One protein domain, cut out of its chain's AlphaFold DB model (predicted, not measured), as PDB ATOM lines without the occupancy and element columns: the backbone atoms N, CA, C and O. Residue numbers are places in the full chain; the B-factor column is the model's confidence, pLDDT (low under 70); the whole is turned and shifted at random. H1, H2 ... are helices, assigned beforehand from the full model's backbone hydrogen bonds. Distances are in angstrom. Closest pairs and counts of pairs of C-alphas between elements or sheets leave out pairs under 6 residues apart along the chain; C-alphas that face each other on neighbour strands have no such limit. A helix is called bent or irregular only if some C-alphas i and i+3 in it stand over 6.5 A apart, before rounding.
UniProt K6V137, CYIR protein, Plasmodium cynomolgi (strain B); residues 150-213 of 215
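What this domain is: This is residues 150 to 213 of the 215 residues of the protein "CYIR protein" of Plasmodium cynomolgi (strain B) (UniProt K6V137). A long bent helix, H1, runs along much of a rod-shaped model, and a shorter helix, H2, packs side by side on its first arm, H1a, running back the opposite way. Between the two helices, the long link of residues 181 to 201 loops out past the end of the second arm, H1b, and folds back to H2. The printed part has 64 residues with two named helices, H1 then H2, and no named strand; the class is all helix. The whole is loose, with a radius of gyration of the C-alphas of 13.6 A, and spans 42 by 17 by 16 A.

How they stand to each other: H1, residues 156 to 180, was assigned as one helix by its hydrogen bonds but is bent: C-alphas 168 and 171 are 6.9 A apart. Its arms H1a, residues 156 to 168, and H1b, residues 171 to 180, stand at a steep tilt of 45 degrees. H2, residues 202 to 211, touches H1a; the closest C-alphas, of Val 163 and Val 206, are 5.7 A apart. These two run opposite ways at a shallow tilt of 19 degrees. H1b and H2 are close but not clearly touching, their closest C-alphas, of Tyr 173 and Thr 202, being 7.3 A apart. Every O i to N i+4 pair is within hydrogen-bond range in H1a and H2, and 5 of 6 in H1b.

Where its parts are: H1a measures 18.6 A from C-alpha 156 at (-21.266, 25.995, -42.026) to C-alpha 168. H1b measures 14.2 A and ends with C-alpha 180 at (-40.918, 28.885, -13.587). H2 measures 14.3 A and ends with C-alpha 211 at (-31.330, 32.062, -41.512).

The domain as a whole: The two C-alphas farthest apart, of Ala 155 and Pro 188, are 41.6 A apart. The printed part has no cut. The link from H1 to H2, 21 residues, is long; in it residues 185 to 186 pair antiparallel with residues 181 to 182. Mean pLDDT of the printed part is 90.0, with residues 152 to 154 and residue 213 under 70.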
ATOM      1  N   GLU A 150     -23.500  31.994 -31.794       88.81
ATOM      2  CA  GLU A 150     -23.722  32.692 -33.055       88.81
ATOM      3  C   GLU A 150     -22.948  32.031 -34.199       88.81
ATOM      4  O   GLU A 150     -22.010  31.271 -33.981       88.81
ATOM      5  N   CYS A 151     -23.366  32.304 -35.436       84.12
ATOM      6  CA  CYS A 151     -22.727  31.759 -36.639       84.12
ATOM      7  C   CYS A 151     -21.856  32.783 -37.377       84.12
ATOM      8  O   CYS A 151     -21.517  32.552 -38.536       84.12
ATOM      9  N   LYS A 152     -21.544  33.936 -36.766       67.19
ATOM     10  CA  LYS A 152     -20.744  34.976 -37.425       67.19
ATOM     11  C   LYS A 152     -19.346  34.429 -37.712       67.19
ATOM     12  O   LYS A 152     -18.676  33.970 -36.798       67.19
ATOM     13  N   ASP A 153     -18.957  34.433 -38.985       62.59
ATOM     14  CA  ASP A 153     -17.657  33.964 -39.492       62.59
ATOM     15  C   ASP A 153     -17.325  32.474 -39.242       62.59
ATOM     16  O   ASP A 153     -16.260  31.994 -39.635       62.59
ATOM     17  N   SER A 154     -18.245  31.710 -38.644       64.12
ATOM     18  CA  SER A 154     -18.095  30.274 -38.407       64.12
ATOM     19  C   SER A 154     -18.340  29.465 -39.677       64.12
ATOM     20  O   SER A 154     -19.244  29.746 -40.466       64.12
ATOM     21  N   ALA A 155     -17.583  28.379 -39.846       71.88
ATOM     22  CA  ALA A 155     -17.844  27.420 -40.912       71.88
ATOM     23  C   ALA A 155     -19.277  26.865 -40.799       71.88
ATOM     24  O   ALA A 155     -19.789  26.638 -39.700       71.88
ATOM     25  N   LYS A 156     -19.912  26.579 -41.943       76.62
ATOM     26  CA  LYS A 156     -21.266  25.995 -42.026       76.62
ATOM     27  C   LYS A 156     -21.460  24.809 -41.070       76.62
ATOM     28  O   LYS A 156     -22.507  24.692 -40.435       76.62
ATOM     29  N   ASP A 157     -20.433  23.976 -40.925       79.12
ATOM     30  CA  ASP A 157     -20.439  22.800 -40.053       79.12
ATOM     31  C   ASP A 157     -20.491  23.152 -38.557       79.12
ATOM     32  O   ASP A 157     -21.131  22.449 -37.777       79.12
ATOM     33  N   GLU A 158     -19.857  24.246 -38.134       79.75
ATOM     34  CA  GLU A 158     -19.903  24.729 -36.749       79.75
ATOM     35  C   GLU A 158     -21.282  25.310 -36.416       79.75
ATOM     36  O   GLU A 158     -21.886  24.941 -35.408       79.75
ATOM     37  N   CYS A 159     -21.852  26.103 -37.325       85.62
ATOM     38  CA  CYS A 159     -23.208  26.628 -37.178       85.62
ATOM     39  C   CYS A 159     -24.260  25.500 -37.092       85.62
ATOM     40  O   CYS A 159     -25.188  25.553 -36.281       85.62
ATOM     41  N   GLN A 160     -24.092  24.413 -37.859       88.44
ATOM     42  CA  GLN A 160     -24.953  23.229 -37.741       88.44
ATOM     43  C   GLN A 160     -24.857  22.552 -36.369       88.44
ATOM     44  O   GLN A 160     -25.869  22.044 -35.876       88.44
ATOM     45  N   LYS A 161     -23.680  22.544 -35.730       90.94
ATOM     46  CA  LYS A 161     -23.541  22.030 -34.360       90.94
ATOM     47  C   LYS A 161     -24.339  22.887 -33.381       90.94
ATOM     48  O   LYS A 161     -25.049  22.313 -32.560       90.94
ATOM     49  N   TYR A 162     -24.292  24.217 -33.493       93.25
ATOM     50  CA  TYR A 162     -25.108  25.097 -32.647       93.25
ATOM     51  C   TYR A 162     -26.605  24.865 -32.840       93.25
ATOM     52  O   TYR A 162     -27.330  24.747 -31.859       93.25
ATOM     53  N   VAL A 163     -27.074  24.694 -34.081       93.31
ATOM     54  CA  VAL A 163     -28.483  24.350 -34.328       93.31
ATOM     55  C   VAL A 163     -28.864  23.039 -33.640       93.31
ATOM     56  O   VAL A 163     -29.906  22.985 -32.987       93.31
ATOM     57  N   LYS A 164     -28.029  21.996 -33.738       94.12
ATOM     58  CA  LYS A 164     -28.272  20.715 -33.050       94.12
ATOM     59  C   LYS A 164     -28.295  20.884 -31.529       94.12
ATOM     60  O   LYS A 164     -29.201  20.362 -30.886       94.12
ATOM     61  N   TYR A 165     -27.355  21.648 -30.978       95.56
ATOM     62  CA  TYR A 165     -27.274  21.938 -29.549       95.56
ATOM     63  C   TYR A 165     -28.516  22.668 -29.031       95.56
ATOM     64  O   TYR A 165     -29.165  22.191 -28.107       95.56
ATOM     65  N   VAL A 166     -28.914  23.779 -29.655       96.75
ATOM     66  CA  VAL A 166     -30.089  24.546 -29.208       96.75
ATOM     67  C   VAL A 166     -31.380  23.741 -29.398       96.75
ATOM     68  O   VAL A 166     -32.258  23.780 -28.542       96.75
ATOM     69  N   THR A 167     -31.475  22.935 -30.462       96.31
ATOM     70  CA  THR A 167     -32.609  22.010 -30.660       96.31
ATOM     71  C   THR A 167     -32.689  20.959 -29.547       96.31
ATOM     72  O   THR A 167     -33.782  20.609 -29.115       96.31
ATOM     73  N   TYR A 168     -31.547  20.468 -29.057       96.31
ATOM     74  CA  TYR A 168     -31.491  19.572 -27.900       96.31
ATOM     75  C   TYR A 168     -31.950  20.259 -26.602       96.31
ATOM     76  O   TYR A 168     -32.644  19.639 -25.796       96.31
ATOM     77  N   ILE A 169     -31.600  21.536 -26.412       97.69
ATOM     78  CA  ILE A 169     -31.987  22.322 -25.231       97.69
ATOM     79  C   ILE A 169     -33.475  22.701 -25.240       97.69
ATOM     80  O   ILE A 169     -34.069  22.785 -24.168       97.69
ATOM     81  N   ASP A 170     -34.099  22.884 -26.407       97.25
ATOM     82  CA  ASP A 170     -35.496  23.332 -26.560       97.25
ATOM     83  C   ASP A 170     -36.515  22.640 -25.628       97.25
ATOM     84  O   ASP A 170     -37.192  23.341 -24.867       97.25
ATOM     85  N   PRO A 171     -36.611  21.294 -25.574       96.88
ATOM     86  CA  PRO A 171     -37.539  20.635 -24.656       96.88
ATOM     87  C   PRO A 171     -37.198  20.861 -23.173       96.88
ATOM     88  O   PRO A 171     -38.106  20.912 -22.342       96.88
ATOM     89  N   ILE A 172     -35.913  21.009 -22.825       96.44
ATOM     90  CA  ILE A 172     -35.457  21.263 -21.449       96.44
ATOM     91  C   ILE A 172     -35.836  22.688 -21.036       96.44
ATOM     92  O   ILE A 172     -36.428  22.885 -19.971       96.44
ATOM     93  N   TYR A 173     -35.546  23.660 -21.906       97.19
ATOM     94  CA  TYR A 173     -35.906  25.063 -21.739       97.19
ATOM     95  C   TYR A 173     -37.415  25.207 -21.555       97.19
ATOM     96  O   TYR A 173     -37.846  25.700 -20.518       97.19
ATOM     97  N   TYR A 174     -38.218  24.686 -22.489       95.88
ATOM     98  CA  TYR A 174     -39.676  24.803 -22.441       95.88
ATOM     99  C   TYR A 174     -40.273  24.184 -21.171       95.88
ATOM    100  O   TYR A 174     -41.120  24.784 -20.508       95.88
ATOM    101  N   ASN A 175     -39.819  22.990 -20.787       95.00
ATOM    102  CA  ASN A 175     -40.285  22.323 -19.571       95.00
ATOM    103  C   ASN A 175     -39.927  23.110 -18.299       95.00
ATOM    104  O   ASN A 175     -40.688  23.092 -17.331       95.00
ATOM    105  N   LYS A 176     -38.772  23.788 -18.280       94.38
ATOM    106  CA  LYS A 176     -38.360  24.603 -17.138       94.38
ATOM    107  C   LYS A 176     -39.114  25.927 -17.091       94.38
ATOM    108  O   LYS A 176     -39.670  26.248 -16.046       94.38
ATOM    109  N   THR A 177     -39.157  26.671 -18.194       94.19
ATOM    110  CA  THR A 177     -39.754  28.013 -18.240       94.19
ATOM    111  C   THR A 177     -41.268  27.976 -18.100       94.19
ATOM    112  O   THR A 177     -41.805  28.766 -17.339       94.19
ATOM    113  N   SER A 178     -41.962  26.984 -18.669       94.50
ATOM    114  CA  SER A 178     -43.417  26.819 -18.470       94.50
ATOM    115  C   SER A 178     -43.851  26.592 -17.015       94.50
ATOM    116  O   SER A 178     -45.029  26.739 -16.703       94.50
ATOM    117  N   ARG A 179     -42.926  26.209 -16.124       94.25
ATOM    118  CA  ARG A 179     -43.188  26.033 -14.686       94.25
ATOM    119  C   ARG A 179     -42.650  27.166 -13.823       94.25
ATOM    120  O   ARG A 179     -43.017  27.246 -12.661       94.25
ATOM    121  N   CYS A 180     -41.720  27.947 -14.361       95.62
ATOM    122  CA  CYS A 180     -40.918  28.885 -13.587       95.62
ATOM    123  C   CYS A 180     -41.041  30.331 -14.030       95.62
ATOM    124  O   CYS A 180     -40.520  31.187 -13.327       95.62
ATOM    125  N   CYS A 181     -41.656  30.600 -15.175       96.25
ATOM    126  CA  CYS A 181     -41.718  31.932 -15.745       96.25
ATOM    127  C   CYS A 181     -43.174  32.349 -15.938       96.25
ATOM    128  O   CYS A 181     -43.923  31.643 -16.619       96.25
ATOM    129  N   ASP A 182     -43.536  33.503 -15.383       94.94
ATOM    130  CA  ASP A 182     -44.740  34.246 -15.752       94.94
ATOM    131  C   ASP A 182     -44.311  35.446 -16.605       94.94
ATOM    132  O   ASP A 182     -43.774  36.442 -16.121       94.94
ATOM    133  N   GLY A 183     -44.415  35.295 -17.926       92.44
ATOM    134  CA  GLY A 183     -43.751  36.206 -18.858       92.44
ATOM    135  C   GLY A 183     -42.226  36.169 -18.693       92.44
ATOM    136  O   GLY A 183     -41.621  35.103 -18.806       92.44
ATOM    137  N   GLU A 184     -41.614  37.329 -18.448       93.50
ATOM    138  CA  GLU A 184     -40.176  37.448 -18.151       93.50
ATOM    139  C   GLU A 184     -39.869  37.392 -16.643       93.50
ATOM    140  O   GLU A 184     -38.703  37.463 -16.251       93.50
ATOM    141  N   GLU A 185     -40.888  37.256 -15.789       94.94
ATOM    142  CA  GLU A 185     -40.719  37.196 -14.339       94.94
ATOM    143  C   GLU A 185     -40.463  35.761 -13.873       94.94
ATOM    144  O   GLU A 185     -41.142  34.818 -14.280       94.94
ATOM    145  N   LEU A 186     -39.470  35.593 -12.995       95.31
ATOM    146  CA  LEU A 186     -39.152  34.307 -12.386       95.31
ATOM    147  C   LEU A 186     -40.015  34.072 -11.142       95.31
ATOM    148  O   LEU A 186     -39.985  34.844 -10.184       95.31
ATOM    149  N   GLU A 187     -40.682  32.928 -11.117       94.50
ATOM    150  CA  GLU A 187     -41.461  32.456  -9.981       94.50
ATOM    151  C   GLU A 187     -40.598  32.261  -8.714       94.50
ATOM    152  O   GLU A 187     -39.544  31.616  -8.780       94.50
ATOM    153  N   PRO A 188     -41.047  32.700  -7.518       90.69
ATOM    154  CA  PRO A 188     -40.238  32.661  -6.289       90.69
ATOM    155  C   PRO A 188     -39.769  31.266  -5.860       90.69
ATOM    156  O   PRO A 188     -38.766  31.121  -5.158       90.69
ATOM    157  N   HIS A 189     -40.515  30.226  -6.242       87.31
ATOM    158  CA  HIS A 189     -40.204  28.837  -5.910       87.31
ATOM    159  C   HIS A 189     -39.161  28.216  -6.854       87.31
ATOM    160  O   HIS A 189     -38.669  27.111  -6.601       87.31
ATOM    161  N   CYS A 190     -38.821  28.903  -7.944       90.50
ATOM    162  CA  CYS A 190     -37.861  28.429  -8.919       90.50
ATOM    163  C   CYS A 190     -36.424  28.807  -8.567       90.50
ATOM    164  O   CYS A 190     -36.128  29.659  -7.733       90.50
ATOM    165  N   ASN A 191     -35.491  28.092  -9.192       86.06
ATOM    166  CA  ASN A 191     -34.075  28.361  -9.006       86.06
ATOM    167  C   ASN A 191     -33.728  29.677  -9.712       86.06
ATOM    168  O   ASN A 191     -33.964  29.785 -10.912       86.06
ATOM    169  N   SER A 192     -33.113  30.620  -8.998       87.25
ATOM    170  CA  SER A 192     -32.672  31.917  -9.528       87.25
ATOM    171  C   SER A 192     -31.616  31.842 -10.636       87.25
ATOM    172  O   SER A 192     -31.301  32.858 -11.238       87.25
ATOM    173  N   SER A 193     -31.092  30.655 -10.957       87.00
ATOM    174  CA  SER A 193     -30.306  30.439 -12.179       87.00
ATOM    175  C   SER A 193     -31.148  30.301 -13.451       87.00
ATOM    176  O   SER A 193     -30.591  30.263 -14.547       87.00
ATOM    177  N   THR A 194     -32.467  30.134 -13.326       92.56
ATOM    178  CA  THR A 194     -33.382  30.103 -14.471       92.56
ATOM    179  C   THR A 194     -33.580  31.518 -14.988       92.56
ATOM    180  O   THR A 194     -33.871  32.421 -14.208       92.56
ATOM    181  N   LYS A 195     -33.413  31.690 -16.298       94.88
ATOM    182  CA  LYS A 195     -33.599  32.959 -16.994       94.88
ATOM    183  C   LYS A 195     -34.898  32.894 -17.799       94.88
ATOM    184  O   LYS A 195     -35.111  31.916 -18.521       94.88
ATOM    185  N   CYS A 196     -35.767  33.881 -17.611       95.88
ATOM    186  CA  CYS A 196     -37.122  33.929 -18.175       95.88
ATOM    187  C   CYS A 196     -37.251  34.948 -19.313       95.88
ATOM    188  O   CYS A 196     -38.251  34.951 -20.024       95.88
ATOM    189  N   GLU A 197     -36.235  35.788 -19.509       96.06
ATOM    190  CA  GLU A 197     -36.218  36.821 -20.536       96.06
ATOM    191  C   GLU A 197     -36.380  36.206 -21.928       96.06
ATOM    192  O   GLU A 197     -35.704  35.230 -22.283       96.06
ATOM    193  N   TYR A 198     -37.226  36.816 -22.762       93.31
ATOM    194  CA  TYR A 198     -37.595  36.256 -24.063       93.31
ATOM    195  C   TYR A 198     -36.401  36.061 -24.997       93.31
ATOM    196  O   TYR A 198     -36.433  35.193 -25.869       93.31
ATOM    197  N   LYS A 199     -35.306  36.806 -24.787       95.50
ATOM    198  CA  LYS A 199     -34.078  36.644 -25.571       95.50
ATOM    199  C   LYS A 199     -33.528  35.214 -25.533       95.50
ATOM    200  O   LYS A 199     -32.943  34.791 -26.523       95.50
ATOM    201  N   TYR A 200     -33.753  34.463 -24.451       96.75
ATOM    202  CA  TYR A 200     -33.298  33.075 -24.305       96.75
ATOM    203  C   TYR A 200     -34.220  32.049 -24.983       96.75
ATOM    204  O   TYR A 200     -34.066  30.846 -24.777       96.75
ATOM    205  N   ASN A 201     -35.185  32.488 -25.794       96.00
ATOM    206  CA  ASN A 201     -36.058  31.587 -26.529       96.00
ATOM    207  C   ASN A 201     -35.258  30.723 -27.522       96.00
ATOM    208  O   ASN A 201     -34.658  31.204 -28.490       96.00
ATOM    209  N   THR A 202     -35.296  29.412 -27.299       96.94
ATOM    210  CA  THR A 202     -34.576  28.408 -28.090       96.94
ATOM    211  C   THR A 202     -35.056  28.329 -29.537       96.94
ATOM    212  O   THR A 202     -34.229  28.170 -30.435       96.94
ATOM    213  N   LYS A 203     -36.359  28.493 -29.802       95.12
ATOM    214  CA  LYS A 203     -36.918  28.466 -31.168       95.12
ATOM    215  C   LYS A 203     -36.476  29.678 -31.972       95.12
ATOM    216  O   LYS A 203     -35.978  29.519 -33.083       95.12
ATOM    217  N   GLU A 204     -36.573  30.867 -31.382       94.50
ATOM    218  CA  GLU A 204     -36.101  32.095 -32.024       94.50
ATOM    219  C   GLU A 204     -34.602  32.037 -32.321       94.50
ATOM    220  O   GLU A 204     -34.164  32.459 -33.394       94.50
ATOM    221  N   LEU A 205     -33.803  31.494 -31.396       95.38
ATOM    222  CA  LEU A 205     -32.374  31.312 -31.625       95.38
ATOM    223  C   LEU A 205     -32.111  30.312 -32.759       95.38
ATOM    224  O   LEU A 205     -31.303  30.601 -33.638       95.38
ATOM    225  N   VAL A 206     -32.811  29.173 -32.804       94.19
ATOM    226  CA  VAL A 206     -32.696  28.210 -33.914       94.19
ATOM    227  C   VAL A 206     -33.039  28.858 -35.255       94.19
ATOM    228  O   VAL A 206     -32.316  28.643 -36.230       94.19
ATOM    229  N   ASP A 207     -34.095  29.667 -35.321       92.06
ATOM    230  CA  ASP A 207     -34.496  30.356 -36.550       92.06
ATOM    231  C   ASP A 207     -33.453  31.393 -36.987       92.06
ATOM    232  O   ASP A 207     -33.104  31.460 -38.171       92.06
ATOM    233  N   LYS A 208     -32.885  32.148 -36.038       91.00
ATOM    234  CA  LYS A 208     -31.764  33.071 -36.290       91.00
ATOM    235  C   LYS A 208     -30.541  32.328 -36.835       91.00
ATOM    236  O   LYS A 208     -30.021  32.705 -37.884       91.00
ATOM    237  N   LEU A 209     -30.121  31.241 -36.184       90.62
ATOM    238  CA  LEU A 209     -28.983  30.422 -36.619       90.62
ATOM    239  C   LEU A 209     -29.223  29.825 -38.015       90.62
ATOM    240  O   LEU A 209     -28.322  29.827 -38.849       90.62
ATOM    241  N   LYS A 210     -30.448  29.366 -38.307       87.25
ATOM    242  CA  LYS A 210     -30.792  28.786 -39.612       87.25
ATOM    243  C   LYS A 210     -30.823  29.803 -40.747       87.25
ATOM    244  O   LYS A 210     -30.425  29.482 -41.866       87.25
ATOM    245  N   ASN A 211     -31.299  31.018 -40.490       82.38
ATOM    246  CA  ASN A 211     -31.330  32.062 -41.512       82.38
ATOM    247  C   ASN A 211     -29.922  32.503 -41.942       82.38
ATOM    248  O   ASN A 211     -29.748  32.888 -43.096       82.38
ATOM    249  N   ASN A 212     -28.914  32.331 -41.083       71.88
ATOM    250  CA  ASN A 212     -27.514  32.590 -41.425       71.88
ATOM    251  C   ASN A 212     -26.907  31.563 -42.410       71.88
ATOM    252  O   ASN A 212     -25.827  31.809 -42.932       71.88
ATOM    253  N   PHE A 213     -27.584  30.445 -42.724       61.34
ATOM    254  CA  PHE A 213     -27.148  29.504 -43.775       61.34
ATOM    255  C   PHE A 213     -27.489  29.950 -45.203       61.34
ATOM    256  O   PHE A 213     -27.101  29.268 -46.152       61.34
TER     257      PHE A 213